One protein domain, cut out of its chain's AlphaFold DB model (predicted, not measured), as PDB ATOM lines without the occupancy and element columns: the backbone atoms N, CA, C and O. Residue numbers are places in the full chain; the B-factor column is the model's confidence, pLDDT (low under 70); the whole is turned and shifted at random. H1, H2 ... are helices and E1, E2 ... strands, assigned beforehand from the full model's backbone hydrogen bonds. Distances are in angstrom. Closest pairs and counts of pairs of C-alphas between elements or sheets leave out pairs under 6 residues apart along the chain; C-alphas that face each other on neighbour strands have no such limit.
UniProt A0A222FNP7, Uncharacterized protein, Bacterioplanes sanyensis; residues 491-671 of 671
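AT A GLANCE: This is residues 491 to 671 of the 671 residues of an uncharacterized protein of Bacterioplanes sanyensis (UniProt A0A222FNP7). With little regular structure, long loops surround a small antiparallel sheet, E1-E2-E3, with H5 over one face; H1 and H3 pack together past one end, and hairpin E4-E5 lies far out. The 181 printed residues, 69 in named elements, are of mixed class: E1 H1 H2 H3 E2 E3 H4 E4 E5 H5. The whole is compact, radius of gyration 16.7 A, spanning 53 by 41 by 37 A.

HOW THE PARTS SIT: Find E1, residues 506 to 511, antiparallel to E2, residues 596 to 604, with N 510 and O 597 2.9 A apart. H1, residues 527 to 538, touches H3, residues 576 to 585, with 532 to 537 alone, the closest C-alphas, Gly 536 and Ser 577, being 4.5 A apart. H2, residues 554 to 560, and H4, residues 631 to 634, only graze the sheet. E2 and E3, residues 624 to 628, form a hairpin, with N 627 and O 600 2.9 A apart; so do E4, residues 639 to 641, and E5, residues 648 to 650, with N 640 and O 649 2.8 A apart. H5, residues 653 to 662, is on the sheet in two layers, a helix on one face, at a height of 9.1 A; its closest C-alphas to E3 are Ala 660 and Phe 627, 6.4 A. Every O i to N i+4 pair is within hydrogen-bond range in H2, H3 and H5, and 7 of 8 in H1; H4 is too short for one.

IN THESE COORDINATES: Find C-alpha 506 at (143.763, 71.737, 131.179), where E1 begins; H1 then runs 16.9 A, E2 24.4 A, and H5 ends at C-alpha 662, (143.910, 91.271, 127.858).

THE WHOLE: The C-alphas farthest apart, Thr 543 and Asp 608, are 53.4 A apart. The printed part has no cut; the links E1 to H1, H1 to H2, H2 to H3 and E2 to E3 are long. Look for pLDDT under 70 at residues 541 to 548 and 612 to 616.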
ATOM      1  N   ALA A 491     133.937  56.723 129.726       89.88
ATOM      2  CA  ALA A 491     134.962  57.339 130.564       89.88
ATOM      3  C   ALA A 491     136.266  57.527 129.769       89.88
ATOM      4  O   ALA A 491     137.108  56.630 129.706       89.88
ATOM      5  N   SER A 492     136.434  58.683 129.129       91.12
ATOM      6  CA  SER A 492     137.703  59.072 128.505       91.12
ATOM      7  C   SER A 492     138.616  59.712 129.546       91.12
ATOM      8  O   SER A 492     138.164  60.164 130.599       91.12
ATOM      9  N   ARG A 493     139.921  59.771 129.279       91.62
ATOM     10  CA  ARG A 493     140.805  60.609 130.107       91.62
ATOM     11  C   ARG A 493     140.527  62.070 129.802       91.62
ATOM     12  O   ARG A 493     140.337  62.396 128.637       91.62
ATOM     13  N   TYR A 494     140.567  62.955 130.793       90.62
ATOM     14  CA  TYR A 494     140.332  64.387 130.562       90.62
ATOM     15  C   TYR A 494     141.255  64.978 129.490       90.62
ATOM     16  O   TYR A 494     140.814  65.751 128.645       90.62
ATOM     17  N   ASN A 495     142.514  64.539 129.467       84.88
ATOM     18  CA  ASN A 495     143.513  64.934 128.476       84.88
ATOM     19  C   ASN A 495     143.489  64.101 127.178       84.88
ATOM     20  O   ASN A 495     144.407  64.209 126.366       84.88
ATOM     21  N   GLN A 496     142.488  63.238 126.983       85.62
ATOM     22  CA  GLN A 496     142.339  62.460 125.758       85.62
ATOM     23  C   GLN A 496     141.841  63.354 124.621       85.62
ATOM     24  O   GLN A 496     140.709  63.840 124.646       85.62
ATOM     25  N   ALA A 497     142.674  63.497 123.594       81.19
ATOM     26  CA  ALA A 497     142.404  64.293 122.404       81.19
ATOM     27  C   ALA A 497     142.721  63.505 121.122       81.19
ATOM     28  O   ALA A 497     143.391  62.466 121.172       81.19
ATOM     29  N   ASN A 498     142.246  63.983 119.969       83.00
ATOM     30  CA  ASN A 498     142.615  63.396 118.681       83.00
ATOM     31  C   ASN A 498     144.073  63.751 118.307       83.00
ATOM     32  O   ASN A 498     144.659  64.682 118.862       83.00
ATOM     33  N   PRO A 499     144.694  63.042 117.344       78.75
ATOM     34  CA  PRO A 499     146.019  63.411 116.849       78.75
ATOM     35  C   PRO A 499     146.069  64.867 116.361       78.75
ATOM     36  O   PRO A 499     145.269  65.259 115.516       78.75
ATOM     37  N   GLY A 500     147.030  65.643 116.870       78.06
ATOM     38  CA  GLY A 500     147.188  67.068 116.549       78.06
ATOM     39  C   GLY A 500     146.493  68.023 117.524       78.06
ATOM     40  O   GLY A 500     146.772  69.216 117.490       78.06
ATOM     41  N   GLU A 501     145.662  67.508 118.429       85.94
ATOM     42  CA  GLU A 501     145.063  68.276 119.519       85.94
ATOM     43  C   GLU A 501     145.904  68.152 120.793       85.94
ATOM     44  O   GLU A 501     146.447  67.089 121.104       85.94
ATOM     45  N   ASN A 502     146.009  69.246 121.546       83.81
ATOM     46  CA  ASN A 502     146.715  69.292 122.821       83.81
ATOM     47  C   ASN A 502     145.728  69.637 123.936       83.81
ATOM     48  O   ASN A 502     144.885  70.494 123.735       83.81
ATOM     49  N   MET A 503     145.852  68.986 125.092       90.88
ATOM     50  CA  MET A 503     145.042  69.230 126.297       90.88
ATOM     51  C   MET A 503     145.921  69.446 127.545       90.88
ATOM     52  O   MET A 503     145.457  69.286 128.669       90.88
ATOM     53  N   ALA A 504     147.219  69.732 127.371       88.81
ATOM     54  CA  ALA A 504     148.191  69.876 128.465       88.81
ATOM     55  C   ALA A 504     148.023  71.160 129.305       88.81
ATOM     56  O   ALA A 504     148.619  71.299 130.374       88.81
ATOM     57  N   ASP A 505     147.243  72.098 128.797       92.38
ATOM     58  CA  ASP A 505     146.803  73.338 129.426       92.38
ATOM     59  C   ASP A 505     145.557  73.150 130.306       92.38
ATOM     60  O   ASP A 505     145.282  74.016 131.125       92.38
ATOM     61  N   LEU A 506     144.839  72.025 130.230       94.81
ATOM     62  CA  LEU A 506     143.763  71.737 131.179       94.81
ATOM     63  C   LEU A 506     144.355  71.500 132.578       94.81
ATOM     64  O   LEU A 506     145.107  70.544 132.791       94.81
ATOM     65  N   ARG A 507     144.020  72.368 133.535       95.12
ATOM     66  CA  ARG A 507     144.513  72.319 134.922       95.12
ATOM     67  C   ARG A 507     143.505  71.691 135.879       95.12
ATOM     68  O   ARG A 507     143.898  70.965 136.793       95.12
ATOM     69  N   GLY A 508     142.216  71.907 135.649       95.06
ATOM     70  CA  GLY A 508     141.176  71.416 136.543       95.06
ATOM     71  C   GLY A 508     139.762  71.668 136.043       95.06
ATOM     72  O   GLY A 508     139.556  72.107 134.914       95.06
ATOM     73  N   PHE A 509     138.791  71.402 136.905       94.94
ATOM     74  CA  PHE A 509     137.390  71.757 136.706       94.94
ATOM     75  C   PHE A 509     136.721  72.102 138.037       94.94
ATOM     76  O   PHE A 509     137.220  71.740 139.104       94.94
ATOM     77  N   LYS A 510     135.582  72.785 137.981       92.50
ATOM     78  CA  LYS A 510     134.724  73.066 139.140       92.50
ATOM     79  C   LYS A 510     133.255  73.156 138.715       92.50
ATOM     80  O   LYS A 510     132.939  73.150 137.530       92.50
ATOM     81  N   HIS A 511     132.371  73.262 139.701       89.00
ATOM     82  CA  HIS A 511     130.961  73.599 139.499       89.00
ATOM     83  C   HIS A 511     130.611  74.856 140.274       89.00
ATOM     84  O   HIS A 511     130.796  74.888 141.494       89.00
ATOM     85  N   GLY A 512     130.084  75.868 139.584       77.06
ATOM     86  CA  GLY A 512     129.722  77.147 140.191       77.06
ATOM     87  C   GLY A 512     130.836  77.700 141.089       77.06
ATOM     88  O   GLY A 512     132.005  77.769 140.707       77.06
ATOM     89  N   ASN A 513     130.488  78.035 142.334       76.44
ATOM     90  CA  ASN A 513     131.434  78.561 143.330       76.44
ATOM     91  C   ASN A 513     132.193  77.467 144.114       76.44
ATOM     92  O   ASN A 513     132.744  77.740 145.179       76.44
ATOM     93  N   GLY A 514     132.180  76.220 143.636       82.94
ATOM     94  CA  GLY A 514     132.912  75.108 144.238       82.94
ATOM     95  C   GLY A 514     134.433  75.228 144.085       82.94
ATOM     96  O   GLY A 514     134.944  76.005 143.278       82.94
ATOM     97  N   ALA A 515     135.165  74.425 144.861       87.56
ATOM     98  CA  ALA A 515     136.622  74.347 144.775       87.56
ATOM     99  C   ALA A 515     137.086  73.714 143.451       87.56
ATOM    100  O   ALA A 515     136.405  72.849 142.893       87.56
ATOM    101  N   ILE A 516     138.274  74.111 142.983       91.56
ATOM    102  CA  ILE A 516     138.897  73.532 141.791       91.56
ATOM    103  C   ILE A 516     139.343  72.099 142.096       91.56
ATOM    104  O   ILE A 516     140.124  71.843 143.014       91.56
ATOM    105  N   THR A 517     138.869  71.156 141.288       92.88
ATOM    106  CA  THR A 517     139.378  69.786 141.242       92.88
ATOM    107  C   THR A 517     140.476  69.710 140.191       92.88
ATOM    108  O   THR A 517     140.233  69.949 139.009       92.88
ATOM    109  N   THR A 518     141.699  69.388 140.611       92.75
ATOM    110  CA  THR A 518     142.854  69.319 139.707       92.75
ATOM    111  C   THR A 518     142.812  68.072 138.825       92.75
ATOM    112  O   THR A 518     142.489  66.967 139.270       92.75
ATOM    113  N   VAL A 519     143.165  68.238 137.549       91.00
ATOM    114  CA  VAL A 519     143.205  67.153 136.562       91.00
ATOM    115  C   VAL A 519     144.644  66.678 136.387       91.00
ATOM    116  O   VAL A 519     145.529  67.425 135.980       91.00
ATOM    117  N   ALA A 520     144.883  65.396 136.657       86.06
ATOM    118  CA  ALA A 520     146.155  64.743 136.379       86.06
ATOM    119  C   ALA A 520     146.124  64.025 135.018       86.06
ATOM    120  O   ALA A 520     145.068  63.708 134.473       86.06
ATOM    121  N   VAL A 521     147.307  63.668 134.501       75.62
ATOM    122  CA  VAL A 521     147.519  63.046 133.172       75.62
ATOM    123  C   VAL A 521     146.711  61.754 132.933       75.62
ATOM    124  O   VAL A 521     146.529  61.344 131.791       75.62
ATOM    125  N   ASN A 522     146.221  61.091 133.983       83.62
ATOM    126  CA  ASN A 522     145.429  59.859 133.876       83.62
ATOM    127  C   ASN A 522     144.060  59.953 134.566       83.62
ATOM    128  O   ASN A 522     143.417  58.921 134.774       83.62
ATOM    129  N   THR A 523     143.618  61.156 134.940       90.44
ATOM    130  CA  THR A 523     142.279  61.346 135.497       90.44
ATOM    131  C   THR A 523     141.253  61.053 134.405       90.44
ATOM    132  O   THR A 523     141.340  61.588 133.297       90.44
ATOM    133  N   HIS A 524     140.320  60.152 134.705       92.69
ATOM    134  CA  HIS A 524     139.198  59.842 133.826       92.69
ATOM    135  C   HIS A 524     138.019  60.726 134.192       92.69
ATOM    136  O   HIS A 524     137.881  61.118 135.349       92.69
ATOM    137  N   GLU A 525     137.192  61.000 133.198       94.31
ATOM    138  CA  GLU A 525     135.894  61.636 133.371       94.31
ATOM    139  C   GLU A 525     135.042  60.908 134.401       94.31
ATOM    140  O   GLU A 525     135.026  59.667 134.465       94.31
ATOM    141  N   ASP A 526     134.331  61.700 135.191       95.25
ATOM    142  CA  ASP A 526     133.459  61.197 136.232       95.25
ATOM    143  C   ASP A 526     132.052  60.910 135.674       95.25
ATOM    144  O   ASP A 526     131.803  60.918 134.461       95.25
ATOM    145  N   ASP A 527     131.128  60.537 136.554       96.19
ATOM    146  CA  ASP A 527     129.789  60.132 136.137       96.19
ATOM    147  C   ASP A 527     128.942  61.311 135.608       96.19
ATOM    148  O   ASP A 527     127.987  61.073 134.864       96.19
ATOM    149  N   TYR A 528     129.321  62.566 135.887       96.25
ATOM    150  CA  TYR A 528     128.690  63.760 135.318       96.25
ATOM    151  C   TYR A 528     128.947  63.867 133.812       96.25
ATOM    152  O   TYR A 528     127.991  63.993 133.039       96.25
ATOM    153  N   GLU A 529     130.197  63.750 133.344       96.06
ATOM    154  CA  GLU A 529     130.449  63.781 131.895       96.06
ATOM    155  C   GLU A 529     130.004  62.499 131.197       96.06
ATOM    156  O   GLU A 529     129.608  62.541 130.029       96.06
ATOM    157  N   LYS A 530     130.006  61.349 131.885       95.88
ATOM    158  CA  LYS A 530     129.404  60.131 131.321       95.88
ATOM    159  C   LYS A 530     127.907  60.304 131.090       95.88
ATOM    160  O   LYS A 530     127.426  59.860 130.048       95.88
ATOM    161  N   LEU A 531     127.190  60.965 132.005       96.94
ATOM    162  CA  LEU A 531     125.783  61.319 131.805       96.94
ATOM    163  C   LEU A 531     125.620  62.266 130.612       96.94
ATOM    164  O   LEU A 531     124.773  62.014 129.759       96.94
ATOM    165  N   ALA A 532     126.455  63.306 130.508       95.81
ATOM    166  CA  ALA A 532     126.426  64.239 129.379       95.81
ATOM    167  C   ALA A 532     126.573  63.505 128.033       95.81
ATOM    168  O   ALA A 532     125.741  63.606 127.130       95.81
ATOM    169  N   LYS A 533     127.590  62.646 127.933       94.44
ATOM    170  CA  LYS A 533     127.823  61.803 126.757       94.44
ATOM    171  C   LYS A 533     126.657  60.851 126.486       94.44
ATOM    172  O   LYS A 533     126.283  60.681 125.332       94.44
ATOM    173  N   ALA A 534     126.080  60.232 127.515       94.00
ATOM    174  CA  ALA A 534     124.944  59.324 127.365       94.00
ATOM    175  C   ALA A 534     123.704  60.020 126.789       94.00
ATOM    176  O   ALA A 534     123.064  59.452 125.906       94.00
ATOM    177  N   ILE A 535     123.404  61.239 127.251       95.06
ATOM    178  CA  ILE A 535     122.318  62.067 126.711       95.06
ATOM    179  C   ILE A 535     122.617  62.428 125.253       95.06
ATOM    180  O   ILE A 535     121.782  62.215 124.381       95.06
ATOM    181  N   GLY A 536     123.839  62.882 124.958       92.25
ATOM    182  CA  GLY A 536     124.241  63.223 123.591       92.25
ATOM    183  C   GLY A 536     124.167  62.044 122.612       92.25
ATOM    184  O   GLY A 536     123.847  62.240 121.444       92.25
ATOM    185  N   ILE A 537     124.424  60.809 123.062       89.69
ATOM    186  CA  ILE A 537     124.336  59.610 122.206       89.69
ATOM    187  C   ILE A 537     122.924  59.414 121.649       89.69
ATOM    188  O   ILE A 537     122.796  59.011 120.493       89.69
ATOM    189  N   TYR A 538     121.886  59.727 122.424       89.38
ATOM    190  CA  TYR A 538     120.493  59.594 121.991       89.38
ATOM    191  C   TYR A 538     120.204  60.372 120.702       89.38
ATOM    192  O   TYR A 538     119.608  59.846 119.769       89.38
ATOM    193  N   ASN A 539     120.740  61.589 120.616       86.44
ATOM    194  CA  ASN A 539     120.564  62.501 119.490       86.44
ATOM    195  C   ASN A 539     121.687  62.373 118.425       86.44
ATOM    196  O   ASN A 539     121.731  63.111 117.446       86.44
ATOM    197  N   SER A 540     122.615  61.419 118.567       75.25
ATOM    198  CA  SER A 540     123.794  61.313 117.684       75.25
ATOM    199  C   SER A 540     123.562  60.606 116.339       75.25
ATOM    200  O   SER A 540     124.503  60.493 115.554       75.25
ATOM    201  N   ASN A 541     122.314  60.211 116.052       60.91
ATOM    202  CA  ASN A 541     121.857  59.507 114.849       60.91
ATOM    203  C   ASN A 541     122.556  58.142 114.641       60.91
ATOM    204  O   ASN A 541     123.689  58.056 114.168       60.91
ATOM    205  N   GLY A 542     121.861  57.058 115.004       52.16
ATOM    206  CA  GLY A 542     122.383  55.688 115.169       52.16
ATOM    207  C   GLY A 542     122.873  54.946 113.913       52.16
ATOM    208  O   GLY A 542     122.901  53.715 113.859       52.16
ATOM    209  N   THR A 543     123.295  55.662 112.872       42.91
ATOM    210  CA  THR A 543     123.874  55.092 111.653       42.91
ATOM    211  C   THR A 543     125.398  55.171 111.688       42.91
ATOM    212  O   THR A 543     126.025  56.020 111.069       42.91
ATOM    213  N   ARG A 544     126.049  54.240 112.405       43.53
ATOM    214  CA  ARG A 544     127.517  54.011 112.330       43.53
ATOM    215  C   ARG A 544     128.386  55.258 112.592       43.53
ATOM    216  O   ARG A 544     129.574  55.255 112.248       43.53
ATOM    217  N   ALA A 545     127.826  56.311 113.189       40.44
ATOM    218  CA  ALA A 545     128.386  57.655 113.212       40.44
ATOM    219  C   ALA A 545     129.494  57.808 114.260       40.44
ATOM    220  O   ALA A 545     129.378  58.571 115.205       40.44
ATOM    221  N   ARG A 546     130.619  57.121 114.025       49.72
ATOM    222  CA  ARG A 546     131.915  57.298 114.693       49.72
ATOM    223  C   ARG A 546     131.889  57.103 116.225       49.72
ATOM    224  O   ARG A 546     130.879  57.218 116.901       49.72
ATOM    225  N   PRO A 547     133.050  56.849 116.832       59.28
ATOM    226  CA  PRO A 547     133.270  57.091 118.252       59.28
ATOM    227  C   PRO A 547     133.205  58.602 118.571       59.28
ATOM    228  O   PRO A 547     134.129  59.161 119.166       59.28
ATOM    229  N   ILE A 548     132.111  59.294 118.202       69.00
ATOM    230  CA  ILE A 548     131.740  60.543 118.873       69.00
ATOM    231  C   ILE A 548     131.690  60.193 120.378       69.00
ATOM    232  O   ILE A 548     131.530  59.044 120.719       69.00
ATOM    233  N   PHE A 549     131.937  61.049 121.346       80.12
ATOM    234  CA  PHE A 549     132.045  60.690 122.780       80.12
ATOM    235  C   PHE A 549     133.056  59.617 123.272       80.12
ATOM    236  O   PHE A 549     133.412  59.703 124.445       80.12
ATOM    237  N   THR A 550     133.593  58.685 122.470       77.06
ATOM    238  CA  THR A 550     134.654  57.747 122.926       77.06
ATOM    239  C   THR A 550     136.049  58.090 122.399       77.06
ATOM    240  O   THR A 550     137.041  57.662 122.985       77.06
ATOM    241  N   SER A 551     136.165  58.895 121.334       78.50
ATOM    242  CA  SER A 551     137.468  59.323 120.800       78.50
ATOM    243  C   SER A 551     138.100  60.502 121.554       78.50
ATOM    244  O   SER A 551     139.321  60.616 121.584       78.50
ATOM    245  N   ARG A 552     137.282  61.356 122.176       87.19
ATOM    246  CA  ARG A 552     137.689  62.567 122.906       87.19
ATOM    247  C   ARG A 552     136.998  62.615 124.265       87.19
ATOM    248  O   ARG A 552     135.861  62.140 124.389       87.19
ATOM    249  N   SER A 553     137.635  63.264 125.237       91.88
ATOM    250  CA  SER A 553     136.911  63.746 126.413       91.88
ATOM    251  C   SER A 553     135.818  64.747 126.018       91.88
ATOM    252  O   SER A 553     135.869  65.364 124.956       91.88
ATOM    253  N   TRP A 554     134.802  64.881 126.856       93.69
ATOM    254  CA  TRP A 554     133.729  65.851 126.791       93.69
ATOM    255  C   TRP A 554     134.300  67.267 126.746       93.69
ATOM    256  O   TRP A 554     134.048  67.981 125.784       93.69
ATOM    257  N   VAL A 555     135.198  67.614 127.673       94.38
ATOM    258  CA  VAL A 555     135.930  68.892 127.638       94.38
ATOM    259  C   VAL A 555     136.737  69.075 126.347       94.38
ATOM    260  O   VAL A 555     136.734  70.154 125.760       94.38
ATOM    261  N   GLY A 556     137.368  68.014 125.834       92.75
ATOM    262  CA  GLY A 556     138.051  68.055 124.541       92.75
ATOM    263  C   GLY A 556     137.090  68.301 123.373       92.75
ATOM    264  O   GLY A 556     137.470  68.906 122.377       92.75
ATOM    265  N   ARG A 557     135.823  67.880 123.472       91.12
ATOM    266  CA  ARG A 557     134.808  68.237 122.473       91.12
ATOM    267  C   ARG A 557     134.457  69.705 122.544       91.12
ATOM    268  O   ARG A 557     134.495  70.337 121.503       91.12
ATOM    269  N   LEU A 558     134.177  70.233 123.730       93.12
ATOM    270  CA  LEU A 558     133.813  71.644 123.874       93.12
ATOM    271  C   LEU A 558     134.948  72.566 123.419       93.12
ATOM    272  O   LEU A 558     134.707  73.562 122.756       93.12
ATOM    273  N   ARG A 559     136.204  72.197 123.687       92.69
ATOM    274  CA  ARG A 559     137.357  72.977 123.228       92.69
ATOM    275  C   ARG A 559     137.484  73.056 121.704       92.69
ATOM    276  O   ARG A 559     137.858  74.100 121.180       92.69
ATOM    277  N   PHE A 560     137.295  71.932 121.013       90.50
ATOM    278  CA  PHE A 560     137.634  71.796 119.588       90.50
ATOM    279  C   PHE A 560     136.419  71.766 118.659       90.50
ATOM    280  O   PHE A 560     136.589  71.560 117.459       90.50
ATOM    281  N   MET A 561     135.211  71.894 119.199       89.06
ATOM    282  CA  MET A 561     133.971  71.958 118.436       89.06
ATOM    283  C   MET A 561     133.258  73.265 118.760       89.06
ATOM    284  O   MET A 561     133.329  73.762 119.881       89.06
ATOM    285  N   GLU A 562     132.530  73.778 117.788       86.88
ATOM    286  CA  GLU A 562     131.792  75.023 117.871       86.88
ATOM    287  C   GLU A 562     130.347  74.762 118.296       86.88
ATOM    288  O   GLU A 562     129.737  73.737 117.951       86.88
ATOM    289  N   TYR A 563     129.813  75.703 119.070       89.38
ATOM    290  CA  TYR A 563     128.391  75.795 119.347       89.38
ATOM    291  C   TYR A 563     127.703  76.555 118.216       89.38
ATOM    292  O   TYR A 563     128.072  77.682 117.884       89.38
ATOM    293  N   ASP A 564     126.659  75.945 117.666       87.00
ATOM    294  CA  ASP A 564     125.734  76.602 116.756       87.00
ATOM    295  C   ASP A 564     124.303  76.352 117.239       87.00
ATOM    296  O   ASP A 564     123.816  75.216 117.283       87.00
ATOM    297  N   GLU A 565     123.624  77.441 117.594       86.88
ATOM    298  CA  GLU A 565     122.233  77.438 118.042       86.88
ATOM    299  C   GLU A 565     121.276  76.911 116.964       86.88
ATOM    300  O   GLU A 565     120.232  76.359 117.302       86.88
ATOM    301  N   ASN A 566     121.635  77.021 115.683       85.19
ATOM    302  CA  ASN A 566     120.812  76.583 114.557       85.19
ATOM    303  C   ASN A 566     121.215  75.199 114.036       85.19
ATOM    304  O   ASN A 566     120.617  74.708 113.077       85.19
ATOM    305  N   SER A 567     122.207  74.555 114.660       85.44
ATOM    306  CA  SER A 567     122.612  73.206 114.276       85.44
ATOM    307  C   SER A 567     121.452  72.224 114.425       85.44
ATOM    308  O   SER A 567     120.760  72.214 115.448       85.44
ATOM    309  N   SER A 568     121.280  71.375 113.413       80.50
ATOM    310  CA  SER A 568     120.318  70.263 113.381       80.50
ATOM    311  C   SER A 568     120.992  68.890 113.276       80.50
ATOM    312  O   SER A 568     120.322  67.862 113.305       80.50
ATOM    313  N   ALA A 569     122.322  68.852 113.133       82.94
ATOM    314  CA  ALA A 569     123.107  67.628 113.031       82.94
ATOM    315  C   ALA A 569     124.558  67.856 113.477       82.94
ATOM    316  O   ALA A 569     125.062  68.979 113.469       82.94
ATOM    317  N   ASN A 570     125.247  66.778 113.858       84.69
ATOM    318  CA  ASN A 570     126.691  66.824 114.089       84.69
ATOM    319  C   ASN A 570     127.439  66.926 112.755       84.69
ATOM    320  O   ASN A 570     127.116  66.205 111.810       84.69
ATOM    321  N   ASP A 571     128.502  67.725 112.712       85.44
ATOM    322  CA  ASP A 571     129.382  67.818 111.548       85.44
ATOM    323  C   ASP A 571     130.875  67.809 111.958       85.44
ATOM    324  O   ASP A 571     131.248  67.285 113.013       85.44
ATOM    325  N   ALA A 572     131.765  68.271 111.074       82.38
ATOM    326  CA  ALA A 572     133.206  68.283 111.319       82.38
ATOM    327  C   ALA A 572     133.652  69.312 112.374       82.38
ATOM    328  O   ALA A 572     134.677  69.093 113.021       82.38
ATOM    329  N   THR A 573     132.906  70.404 112.527       84.00
ATOM    330  CA  THR A 573     133.209  71.552 113.389       84.00
ATOM    331  C   THR A 573     132.166  71.729 114.485       84.00
ATOM    332  O   THR A 573     132.518  72.153 115.575       84.00
ATOM    333  N   THR A 574     130.921  71.316 114.266       87.25
ATOM    334  CA  THR A 574     129.780  71.547 115.157       87.25
ATOM    335  C   THR A 574     129.389  70.283 115.917       87.25
ATOM    336  O   THR A 574     129.247  69.203 115.334       87.25
ATOM    337  N   CYS A 575     129.176  70.401 117.231       89.50
ATOM    338  CA  CYS A 575     128.687  69.293 118.060       89.50
ATOM    339  C   CYS A 575     127.224  69.501 118.484       89.50
ATOM    340  O   CYS A 575     126.950  69.867 119.629       89.50
ATOM    341  N   HIS A 576     126.279  69.213 117.585       90.38
ATOM    342  CA  HIS A 576     124.843  69.287 117.880       90.38
ATOM    343  C   HIS A 576     124.449  68.431 119.093       90.38
ATOM    344  O   HIS A 576     123.761  68.903 119.994       90.38
ATOM    345  N   SER A 577     124.986  67.213 119.210       91.56
ATOM    346  CA  SER A 577     124.705  66.351 120.364       91.56
ATOM    347  C   SER A 577     125.305  66.869 121.681       91.56
ATOM    348  O   SER A 577     124.819  66.511 122.754       91.56
ATOM    349  N   CYS A 578     126.353  67.704 121.629       93.38
ATOM    350  CA  CYS A 578     126.878  68.379 122.817       93.38
ATOM    351  C   CYS A 578     125.918  69.487 123.266       93.38
ATOM    352  O   CYS A 578     125.550  69.516 124.437       93.38
ATOM    353  N   LYS A 579     125.460  70.328 122.323       93.00
ATOM    354  CA  LYS A 579     124.411  71.338 122.549       93.00
ATOM    355  C   LYS A 579     123.184  70.701 123.189       93.00
ATOM    356  O   LYS A 579     122.818  71.074 124.297       93.00
ATOM    357  N   TYR A 580     122.645  69.680 122.537       93.56
ATOM    358  CA  TYR A 580     121.485  68.924 122.988       93.56
ATOM    359  C   TYR A 580     121.626  68.453 124.449       93.56
ATOM    360  O   TYR A 580     120.765  68.695 125.292       93.56
ATOM    361  N   SER A 581     122.766  67.841 124.792       95.44
ATOM    362  CA  SER A 581     123.006  67.367 126.158       95.44
ATOM    363  C   SER A 581     123.166  68.489 127.185       95.44
ATOM    364  O   SER A 581     122.777  68.304 128.343       95.44
ATOM    365  N   ILE A 582     123.775  69.617 126.814       95.69
ATOM    366  CA  ILE A 582     123.919  70.759 127.720       95.69
ATOM    367  C   ILE A 582     122.559  71.411 127.955       95.69
ATOM    368  O   ILE A 582     122.237  71.670 129.107       95.69
ATOM    369  N   GLU A 583     121.738  71.604 126.923       94.44
ATOM    370  CA  GLU A 583     120.400  72.204 127.045       94.44
ATOM    371  C   GLU A 583     119.512  71.425 128.022       94.44
ATOM    372  O   GLU A 583     119.007  72.007 128.977       94.44
ATOM    373  N   ILE A 584     119.432  70.097 127.888       95.12
ATOM    374  CA  ILE A 584     118.674  69.238 128.820       95.12
ATOM    375  C   ILE A 584     119.202  69.347 130.257       95.12
ATOM    376  O   ILE A 584     118.443  69.314 131.231       95.12
ATOM    377  N   ARG A 585     120.522  69.455 130.426       94.31
ATOM    378  CA  ARG A 585     121.136  69.566 131.755       94.31
ATOM    379  C   ARG A 585     121.077  70.979 132.325       94.31
ATOM    380  O   ARG A 585     121.155  71.115 133.536       94.31
ATOM    381  N   ASN A 586     120.919  72.017 131.515       92.25
ATOM    382  CA  ASN A 586     120.879  73.403 131.979       92.25
ATOM    383  C   ASN A 586     119.494  73.837 132.495       92.25
ATOM    384  O   ASN A 586     119.287  74.995 132.846       92.25
ATOM    385  N   GLU A 587     118.534  72.921 132.552       90.19
ATOM    386  CA  GLU A 587     117.177  73.196 133.016       90.19
ATOM    387  C   GLU A 587     117.064  73.204 134.545       90.19
ATOM    388  O   GLU A 587     117.848  72.585 135.274       90.19
ATOM    389  N   ALA A 588     116.082  73.952 135.062       75.88
ATOM    390  CA  ALA A 588     115.971  74.257 136.495       75.88
ATOM    391  C   ALA A 588     115.879  73.000 137.375       75.88
ATOM    392  O   ALA A 588     116.471  72.930 138.459       75.88
ATOM    393  N   GLU A 589     115.160  71.993 136.886       82.19
ATOM    394  CA  GLU A 589     114.933  70.727 137.581       82.19
ATOM    395  C   GLU A 589     116.089  69.722 137.422       82.19
ATOM    396  O   GLU A 589     116.070  68.658 138.046       82.19
ATOM    397  N   THR A 590     117.107  70.056 136.621       83.81
ATOM    398  CA  THR A 590     118.283  69.221 136.359       83.81
ATOM    399  C   THR A 590     119.534  69.877 136.943       83.81
ATOM    400  O   THR A 590     119.759  69.758 138.144       83.81
ATOM    401  N   PHE A 591     120.334  70.606 136.169       87.25
ATOM    402  CA  PHE A 591     121.605  71.194 136.615       87.25
ATOM    403  C   PHE A 591     121.724  72.698 136.327       87.25
ATOM    404  O   PHE A 591     122.845  73.206 136.308       87.25
ATOM    405  N   ALA A 592     120.617  73.433 136.136       85.62
ATOM    406  CA  ALA A 592     120.662  74.885 135.912       85.62
ATOM    407  C   ALA A 592     121.579  75.612 136.903       85.62
ATOM    408  O   ALA A 592     121.446  75.449 138.119       85.62
ATOM    409  N   GLY A 593     122.490  76.433 136.373       83.94
ATOM    410  CA  GLY A 593     123.472  77.186 137.163       83.94
ATOM    411  C   GLY A 593     124.600  76.339 137.772       83.94
ATOM    412  O   GLY A 593     125.414  76.864 138.523       83.94
ATOM    413  N   HIS A 594     124.649  75.045 137.456       89.56
ATOM    414  CA  HIS A 594     125.642  74.076 137.927       89.56
ATOM    415  C   HIS A 594     126.269  73.288 136.766       89.56
ATOM    416  O   HIS A 594     126.761  72.171 136.949       89.56
ATOM    417  N   LEU A 595     126.270  73.876 135.566       92.69
ATOM    418  CA  LEU A 595     127.094  73.408 134.457       92.69
ATOM    419  C   LEU A 595     128.585  73.421 134.846       92.69
ATOM    420  O   LEU A 595     128.986  74.106 135.793       92.69
ATOM    421  N   ARG A 596     129.395  72.596 134.179       94.94
ATOM    422  CA  ARG A 596     130.807  72.416 134.541       94.94
ATOM    423  C   ARG A 596     131.701  73.487 133.927       94.94
ATOM    424  O   ARG A 596     131.707  73.678 132.710       94.94
ATOM    425  N   ASP A 597     132.535  74.073 134.777       95.12
ATOM    426  CA  ASP A 597     133.591  75.009 134.412       95.12
ATOM    427  C   ASP A 597     134.916  74.254 134.291       95.12
ATOM    428  O   ASP A 597     135.292  73.516 135.207       95.12
ATOM    429  N   TYR A 598     135.662  74.466 133.205       96.19
ATOM    430  CA  TYR A 598     137.026  73.945 133.068       96.19
ATOM    431  C   TYR A 598     138.049  75.064 133.244       96.19
ATOM    432  O   TYR A 598     137.861  76.179 132.755       96.19
ATOM    433  N   ILE A 599     139.126  74.746 133.960       96.12
ATOM    434  CA  ILE A 599     140.208  75.669 134.300       96.12
ATOM    435  C   ILE A 599     141.381  75.401 133.367       96.12
ATOM    436  O   ILE A 599     141.963  74.309 133.384       96.12
ATOM    437  N   TRP A 600     141.735  76.405 132.576       95.94
ATOM    438  CA  TRP A 600     142.748  76.315 131.533       95.94
ATOM    439  C   TRP A 600     143.920  77.228 131.843       95.94
ATOM    440  O   TRP A 600     143.728  78.370 132.246       95.94
ATOM    441  N   LEU A 601     145.135  76.734 131.632       95.88
ATOM    442  CA  LEU A 601     146.350  77.532 131.696       95.88
ATOM    443  C   LEU A 601     146.299  78.622 130.626       95.88
ATOM    444  O   LEU A 601     146.264  78.311 129.438       95.88
ATOM    445  N   GLY A 602     146.363  79.878 131.057       93.75
ATOM    446  CA  GLY A 602     146.510  81.021 130.164       93.75
ATOM    447  C   GLY A 602     147.969  81.432 129.966       93.75
ATOM    448  O   GLY A 602     148.369  81.829 128.879       93.75
ATOM    449  N   GLY A 603     148.816  81.277 130.988       94.25
ATOM    450  CA  GLY A 603     150.249  81.542 130.854       94.25
ATOM    451  C   GLY A 603     150.956  81.753 132.185       94.25
ATOM    452  O   GLY A 603     150.486  81.325 133.234       94.25
ATOM    453  N   THR A 604     152.106  82.427 132.146       94.62
ATOM    454  CA  THR A 604     152.865  82.825 133.340       94.62
ATOM    455  C   THR A 604     152.799  84.338 133.503       94.62
ATOM    456  O   THR A 604     153.075  85.077 132.557       94.62
ATOM    457  N   ALA A 605     152.441  84.805 134.697       90.38
ATOM    458  CA  ALA A 605     152.336  86.222 135.001       90.38
ATOM    459  C   ALA A 605     153.723  86.886 134.924       90.38
ATOM    460  O   ALA A 605     154.685  86.433 135.542       90.38
ATOM    461  N   THR A 606     153.855  87.959 134.143       88.38
ATOM    462  CA  THR A 606     155.120  88.710 134.005       88.38
ATOM    463  C   THR A 606     155.276  89.797 135.067       88.38
ATOM    464  O   THR A 606     156.390  90.241 135.348       88.38
ATOM    465  N   THR A 607     154.165  90.192 135.681       87.56
ATOM    466  CA  THR A 607     154.043  91.113 136.813       87.56
ATOM    467  C   THR A 607     153.002  90.562 137.776       87.56
ATOM    468  O   THR A 607     152.230  89.688 137.388       87.56
ATOM    469  N   ASP A 608     152.942  91.089 138.997       84.69
ATOM    470  CA  ASP A 608     151.861  90.749 139.922       84.69
ATOM    471  C   ASP A 608     150.503  91.172 139.326       84.69
ATOM    472  O   ASP A 608     150.366  92.272 138.775       84.69
ATOM    473  N   ILE A 609     149.520  90.274 139.383       83.19
ATOM    474  CA  ILE A 609     148.159  90.462 138.878       83.19
ATOM    475  C   ILE A 609     147.216  90.404 140.075       83.19
ATOM    476  O   ILE A 609     147.063  89.355 140.701       83.19
ATOM    477  N   ASN A 610     146.549  91.519 140.357       81.56
ATOM    478  CA  ASN A 610     145.395  91.506 141.247       81.56
ATOM    479  C   ASN A 610     144.201  90.982 140.458       81.56
ATOM    480  O   ASN A 610     143.877  91.525 139.396       81.56
ATOM    481  N   ILE A 611     143.566  89.927 140.958       75.62
ATOM    482  CA  ILE A 611     142.325  89.443 140.369       75.62
ATOM    483  C   ILE A 611     141.223  90.388 140.838       75.62
ATOM    484  O   ILE A 611     140.797  90.350 141.986       75.62
ATOM    485  N   ASP A 612     140.748  91.255 139.951       64.88
ATOM    486  CA  ASP A 612     139.732  92.254 140.304       64.88
ATOM    487  C   ASP A 612     138.399  91.613 140.756       64.88
ATOM    488  O   ASP A 612     137.608  92.247 141.456       64.88
ATOM    489  N   ALA A 613     138.157  90.346 140.391       61.88
ATOM    490  CA  ALA A 613     137.011  89.557 140.848       61.88
ATOM    491  C   ALA A 613     137.127  89.084 142.316       61.88
ATOM    492  O   ALA A 613     136.100  88.829 142.946       61.88
ATOM    493  N   ASP A 614     138.345  88.997 142.864       64.00
ATOM    494  CA  ASP A 614     138.616  88.715 144.276       64.00
ATOM    495  C   ASP A 614     139.942  89.384 144.700       64.00
ATOM    496  O   ASP A 614     141.020  88.818 144.497       64.00
ATOM    497  N   PRO A 615     139.893  90.596 145.289       62.47
ATOM    498  CA  PRO A 615     141.088  91.381 145.592       62.47
ATOM    499  C   PRO A 615     141.968  90.770 146.694       62.47
ATOM    500  O   PRO A 615     143.042  91.308 146.968       62.47
ATOM    501  N   GLU A 616     141.537  89.685 147.348       68.69
ATOM    502  CA  GLU A 616     142.373  88.925 148.284       68.69
ATOM    503  C   GLU A 616     143.270  87.893 147.574       68.69
ATOM    504  O   GLU A 616     144.178  87.339 148.202       68.69
ATOM    505  N   ILE A 617     143.062  87.663 146.272       70.44
ATOM    506  CA  ILE A 617     143.824  86.718 145.460       70.44
ATOM    507  C   ILE A 617     144.738  87.481 144.487       70.44
ATOM    508  O   ILE A 617     144.299  88.145 143.546       70.44
ATOM    509  N   GLU A 618     146.044  87.353 144.716       81.69
ATOM    510  CA  GLU A 618     147.113  87.907 143.879       81.69
ATOM    511  C   GLU A 618     147.852  86.759 143.181       81.69
ATOM    512  O   GLU A 618     148.294  85.816 143.841       81.69
ATOM    513  N   ILE A 619     148.014  86.851 141.859       85.94
ATOM    514  CA  ILE A 619     148.902  85.968 141.093       85.94
ATOM    515  C   ILE A 619     150.235  86.689 140.951       85.94
ATOM    516  O   ILE A 619     150.309  87.735 140.302       85.94
ATOM    517  N   ARG A 620     151.296  86.159 141.556       87.56
ATOM    518  CA  ARG A 620     152.593  86.844 141.574       87.56
ATOM    519  C   ARG A 620     153.344  86.682 140.264       87.56
ATOM    520  O   ARG A 620     153.189  85.694 139.547       87.56
ATOM    521  N   ALA A 621     154.244  87.618 139.985       88.00
ATOM    522  CA  ALA A 621     155.174  87.505 138.873       88.00
ATOM    523  C   ALA A 621     155.937  86.165 138.930       88.00
ATOM    524  O   ALA A 621     156.603  85.840 139.916       88.00
ATOM    525  N   GLY A 622     155.863  85.396 137.844       88.94
ATOM    526  CA  GLY A 622     156.431  84.055 137.722       88.94
ATOM    527  C   GLY A 622     155.469  82.909 138.052       88.94
ATOM    528  O   GLY A 622     155.842  81.758 137.825       88.94
ATOM    529  N   GLU A 623     154.257  83.184 138.541       92.38
ATOM    530  CA  GLU A 623     153.223  82.172 138.790       92.38
ATOM    531  C   GLU A 623     152.347  81.934 137.547       92.38
ATOM    532  O   GLU A 623     152.223  82.794 136.671       92.38
ATOM    533  N   GLU A 624     151.771  80.734 137.438       94.25
ATOM    534  CA  GLU A 624     150.813  80.412 136.376       94.25
ATOM    535  C   GLU A 624     149.478  81.124 136.638       94.25
ATOM    536  O   GLU A 624     148.961  81.086 137.755       94.25
ATOM    537  N   TRP A 625     148.905  81.731 135.600       93.62
ATOM    538  CA  TRP A 625     147.528  82.215 135.616       93.62
ATOM    539  C   TRP A 625     146.662  81.348 134.706       93.62
ATOM    540  O   TRP A 625     147.124  80.806 133.695       93.62
ATOM    541  N   CYS A 626     145.396  81.220 135.081       95.00
ATOM    542  CA  CYS A 626     144.406  80.424 134.380       95.00
ATOM    543  C   CYS A 626     143.187  81.260 133.990       95.00
ATOM    544  O   CYS A 626     143.015  82.379 134.464       95.00
ATOM    545  N   PHE A 627     142.328  80.704 133.146       94.88
ATOM    546  CA  PHE A 627     141.018  81.255 132.813       94.88
ATOM    547  C   PHE A 627     139.966  80.142 132.799       94.88
ATOM    548  O   PHE A 627     140.296  78.950 132.823       94.88
ATOM    549  N   VAL A 628     138.696  80.539 132.803       93.56
ATOM    550  CA  VAL A 628     137.556  79.618 132.793       93.56
ATOM    551  C   VAL A 628     136.987  79.526 131.382       93.56
ATOM    552  O   VAL A 628     136.718  80.543 130.752       93.56
ATOM    553  N   TYR A 629     136.800  78.300 130.897       95.06
ATOM    554  CA  TYR A 629     136.019  78.018 129.694       95.06
ATOM    555  C   TYR A 629     135.320  76.671 129.858       95.06
ATOM    556  O   TYR A 629     135.957  75.614 129.795       95.06
ATOM    557  N   GLY A 630     134.024  76.725 130.141       95.12
ATOM    558  CA  GLY A 630     133.162  75.621 130.518       95.12
ATOM    559  C   GLY A 630     132.018  75.364 129.545       95.12
ATOM    560  O   GLY A 630     131.965  75.863 128.424       95.12
ATOM    561  N   GLU A 631     131.072  74.554 130.006       95.56
ATOM    562  CA  GLU A 631     129.810  74.304 129.309       95.56
ATOM    563  C   GLU A 631     128.967  75.577 129.172       95.56
ATOM    564  O   GLU A 631     128.346  75.766 128.130       95.56
ATOM    565  N   SER A 632     128.977  76.444 130.194       92.75
ATOM    566  CA  SER A 632     128.266  77.725 130.186       92.75
ATOM    567  C   SER A 632     128.809  78.641 129.096       92.75
ATOM    568  O   SER A 632     128.030  79.099 128.269       92.75
ATOM    569  N   GLU A 633     130.131  78.851 129.051       92.44
ATOM    570  CA  GLU A 633     130.811  79.655 128.028       92.44
ATOM    571  C   GLU A 633     130.597  79.070 126.633       92.44
ATOM    572  O   GLU A 633     130.336  79.813 125.689       92.44
ATOM    573  N   TRP A 634     130.642  77.741 126.497       93.69
ATOM    574  CA  TRP A 634     130.477  77.071 125.210       93.69
ATOM    575  C   TRP A 634     129.104  77.325 124.576       93.69
ATOM    576  O   TRP A 634     129.037  77.555 123.374       93.69
ATOM    577  N   ILE A 635     128.020  77.339 125.361       91.25
ATOM    578  CA  ILE A 635     126.671  77.660 124.852       91.25
ATOM    579  C   ILE A 635     126.380  79.167 124.793       91.25
ATOM    580  O   ILE A 635     125.264  79.553 124.433       91.25
ATOM    581  N   THR A 636     127.329  80.039 125.164       84.56
ATOM    582  CA  THR A 636     127.085  81.485 125.090       84.56
ATOM    583  C   THR A 636     126.955  81.961 123.650       84.56
ATOM    584  O   THR A 636     127.649  81.536 122.728       84.56
ATOM    585  N   HIS A 637     126.068  82.931 123.457       75.69
ATOM    586  CA  HIS A 637     125.837  83.582 122.173       75.69
ATOM    587  C   HIS A 637     126.832  84.716 121.882       75.69
ATOM    588  O   HIS A 637     126.532  85.603 121.081       75.69
ATOM    589  N   GLU A 638     128.009  84.724 122.504       85.69
ATOM    590  CA  GLU A 638     128.991  85.778 122.258       85.69
ATOM    591  C   GLU A 638     129.560  85.687 120.838       85.69
ATOM    592  O   GLU A 638     129.844  84.604 120.318       85.69
ATOM    593  N   THR A 639     129.699  86.842 120.185       85.62
ATOM    594  CA  THR A 639     130.264  86.951 118.838       85.62
ATOM    595  C   THR A 639     131.492  87.848 118.825       85.62
ATOM    596  O   THR A 639     131.603  88.805 119.591       85.62
ATOM    597  N   VAL A 640     132.408  87.537 117.916       89.88
ATOM    598  CA  VAL A 640     133.596  88.325 117.598       89.88
ATOM    599  C   VAL A 640     133.599  88.635 116.102       89.88
ATOM    600  O   VAL A 640     133.066  87.873 115.290       89.88
ATOM    601  N   LEU A 641     134.149  89.789 115.726       88.81
ATOM    602  CA  LEU A 641     134.351  90.132 114.324       88.81
ATOM    603  C   LEU A 641     135.599  89.404 113.819       88.81
ATOM    604  O   LEU A 641     136.700  89.662 114.291       88.81
ATOM    605  N   ASP A 642     135.431  88.516 112.849       82.56
ATOM    606  CA  ASP A 642     136.548  87.871 112.176       82.56
ATOM    607  C   ASP A 642     137.261  88.896 111.282       82.56
ATOM    608  O   ASP A 642     136.697  89.383 110.300       82.56
ATOM    609  N   GLU A 643     138.499  89.256 111.622       83.38
ATOM    610  CA  GLU A 643     139.249  90.301 110.912       83.38
ATOM    611  C   GLU A 643     139.599  89.928 109.461       83.38
ATOM    612  O   GLU A 643     139.791  90.810 108.620       83.38
ATOM    613  N   GLY A 644     139.670  88.631 109.145       84.12
ATOM    614  CA  GLY A 644     140.010  88.144 107.807       84.12
ATOM    615  C   GLY A 644     138.834  88.208 106.835       84.12
ATOM    616  O   GLY A 644     139.018  88.489 105.648       84.12
ATOM    617  N   THR A 645     137.624  87.963 107.332       85.75
ATOM    618  CA  THR A 645     136.392  87.914 106.530       85.75
ATOM    619  C   THR A 645     135.492  89.134 106.722       85.75
ATOM    620  O   THR A 645     134.620  89.393 105.891       85.75
ATOM    621  N   GLY A 646     135.689  89.894 107.801       86.62
ATOM    622  CA  GLY A 646     134.813  90.983 108.229       86.62
ATOM    623  C   GLY A 646     133.428  90.514 108.690       86.62
ATOM    624  O   GLY A 646     132.514  91.336 108.780       86.62
ATOM    625  N   GLN A 647     133.238  89.214 108.932       87.56
ATOM    626  CA  GLN A 647     131.967  88.640 109.373       87.56
ATOM    627  C   GLN A 647     131.960  88.427 110.884       87.56
ATOM    628  O   GLN A 647     132.989  88.143 111.488       87.56
ATOM    629  N   GLN A 648     130.792  88.561 111.514       87.19
ATOM    630  CA  GLN A 648     130.644  88.119 112.897       87.19
ATOM    631  C   GLN A 648     130.626  86.592 112.932       87.19
ATOM    632  O   GLN A 648     129.830  85.971 112.229       87.19
ATOM    633  N   ARG A 649     131.473  86.004 113.774       86.44
ATOM    634  CA  ARG A 649     131.444  84.581 114.120       86.44
ATOM    635  C   ARG A 649     131.245  84.415 115.620       86.44
ATOM    636  O   ARG A 649     131.461  85.358 116.380       86.44
ATOM    637  N   ARG A 650     130.816  83.234 116.057       85.81
ATOM    638  CA  ARG A 650     130.729  82.911 117.488       85.81
ATOM    639  C   ARG A 650     132.130  82.845 118.094       85.81
ATOM    640  O   ARG A 650     133.092  82.515 117.389       85.81
ATOM    641  N   LYS A 651     132.236  83.176 119.383       88.94
ATOM    642  CA  LYS A 651     133.482  82.974 120.118       88.94
ATOM    643  C   LYS A 651     133.775  81.482 120.259       88.94
ATOM    644  O   LYS A 651     132.901  80.692 120.606       88.94
ATOM    645  N   ILE A 652     135.019  81.114 120.009       89.12
ATOM    646  CA  ILE A 652     135.585  79.787 120.241       89.12
ATOM    647  C   ILE A 652     136.594  79.868 121.388       89.12
ATOM    648  O   ILE A 652     136.954  80.957 121.829       89.12
ATOM    649  N   PHE A 653     137.093  78.722 121.853       92.69
ATOM    650  CA  PHE A 653     138.063  78.637 122.953       92.69
ATOM    651  C   PHE A 653     139.201  79.677 122.886       92.69
ATOM    652  O   PHE A 653     139.527  80.291 123.898       92.69
ATOM    653  N   SER A 654     139.803  79.885 121.707       91.94
ATOM    654  CA  SER A 654     140.923  80.824 121.555       91.94
ATOM    655  C   SER A 654     140.538  82.278 121.808       91.94
ATOM    656  O   SER A 654     141.375  83.021 122.299       91.94
ATOM    657  N   ASP A 655     139.296  82.670 121.523       92.62
ATOM    658  CA  ASP A 655     138.845  84.047 121.754       92.62
ATOM    659  C   ASP A 655     138.686  84.317 123.255       92.62
ATOM    660  O   ASP A 655     139.084  85.367 123.737       92.62
ATOM    661  N   PHE A 656     138.178  83.341 124.019       93.19
ATOM    662  CA  PHE A 656     138.100  83.454 125.482       93.19
ATOM    663  C   PHE A 656     139.485  83.503 126.136       93.19
ATOM    664  O   PHE A 656     139.674  84.184 127.142       93.19
ATOM    665  N   MET A 657     140.455  82.785 125.566       94.25
ATOM    666  CA  MET A 657     141.848  82.862 126.001       94.25
ATOM    667  C   MET A 657     142.432  84.254 125.732       94.25
ATOM    668  O   MET A 657     143.027  84.830 126.636       94.25
ATOM    669  N   GLU A 658     142.226  84.806 124.534       94.12
ATOM    670  CA  GLU A 658     142.676  86.153 124.154       94.12
ATOM    671  C   GLU A 658     142.028  87.238 125.030       94.12
ATOM    672  O   GLU A 658     142.726  88.070 125.609       94.12
ATOM    673  N   ASP A 659     140.712  87.159 125.249       93.06
ATOM    674  CA  ASP A 659     140.003  88.052 126.170       93.06
ATOM    675  C   ASP A 659     140.614  88.001 127.579       93.06
ATOM    676  O   ASP A 659     140.758  89.030 128.245       93.06
ATOM    677  N   ALA A 660     140.979  86.804 128.050       92.56
ATOM    678  CA  ALA A 660     141.593  86.629 129.356       92.56
ATOM    679  C   ALA A 660     143.045  87.111 129.411       92.56
ATOM    680  O   ALA A 660     143.473  87.582 130.464       92.56
ATOM    681  N   GLU A 661     143.804  87.050 128.316       91.81
ATOM    682  CA  GLU A 661     145.143  87.646 128.235       91.81
ATOM    683  C   GLU A 661     145.078  89.162 128.479       91.81
ATOM    684  O   GLU A 661     145.839  89.689 129.310       91.81
ATOM    685  N   ASP A 662     144.099  89.819 127.850       90.12
ATOM    686  CA  ASP A 662     143.910  91.271 127.858       90.12
ATOM    687  C   ASP A 662     143.118  91.806 129.064       90.12
ATOM    688  O   ASP A 662     143.188  93.001 129.374       90.12
ATOM    689  N   ASN A 663     142.395  90.945 129.790       88.56
ATOM    690  CA  ASN A 663     141.535  91.350 130.900       88.56
ATOM    691  C   ASN A 663     141.805  90.566 132.194       88.56
ATOM    692  O   ASN A 663     141.412  89.411 132.353       88.56
ATOM    693  N   ASN A 664     142.381  91.245 133.191       85.69
ATOM    694  CA  ASN A 664     142.662  90.653 134.503       85.69
ATOM    695  C   ASN A 664     141.404  90.179 135.262       85.69
ATOM    696  O   ASN A 664     141.537  89.325 136.134       85.69
ATOM    697  N   LEU A 665     140.199  90.662 134.923       86.00
ATOM    698  CA  LEU A 665     138.936  90.176 135.504       86.00
ATOM    699  C   LEU A 665     138.614  88.727 135.121       86.00
ATOM    700  O   LEU A 665     137.852  88.068 135.822       86.00
ATOM    701  N   LEU A 666     139.160  88.249 134.003       89.25
ATOM    702  CA  LEU A 666     138.928  86.899 133.489       89.25
ATOM    703  C   LEU A 666     140.026  85.915 133.921       89.25
ATOM    704  O   LEU A 666     139.917  84.713 133.672       89.25
ATOM    705  N   LYS A 667     141.074  86.412 134.592       91.12
ATOM    706  CA  LYS A 667     142.161  85.592 135.130       91.12
ATOM    707  C   LYS A 667     141.757  84.992 136.473       91.12
ATOM    708  O   LYS A 667     141.117  85.629 137.304       91.12
ATOM    709  N   THR A 668     142.172  83.755 136.699       89.88
ATOM    710  CA  THR A 668     141.953  83.000 137.931       89.88
ATOM    711  C   THR A 668     143.197  82.194 138.307       89.88
ATOM    712  O   THR A 668     144.135  82.057 137.516       89.88
ATOM    713  N   VAL A 669     143.221  81.660 139.526       89.50
ATOM    714  CA  VAL A 669     144.277  80.748 139.982       89.50
ATOM    715  C   VAL A 669     144.097  79.363 139.363       89.50
ATOM    716  O   VAL A 669     142.983  78.921 139.086       89.50
ATOM    717  N   CYS A 670     145.203  78.656 139.142       88.50
ATOM    718  CA  CYS A 670     145.180  77.352 138.481       88.50
ATOM    719  C   CYS A 670     144.848  76.160 139.399       88.50
ATOM    720  O   CYS A 670     144.637  75.059 138.883       88.50
ATOM    721  N   GLY A 671     144.812  76.341 140.725       81.56
ATOM    722  CA  GLY A 671     144.560  75.271 141.695       81.56
ATOM    723  C   GLY A 671     144.352  75.761 143.116       81.56
ATOM    724  O   GLY A 671     144.907  76.832 143.451       81.56
TER     725      GLY A 671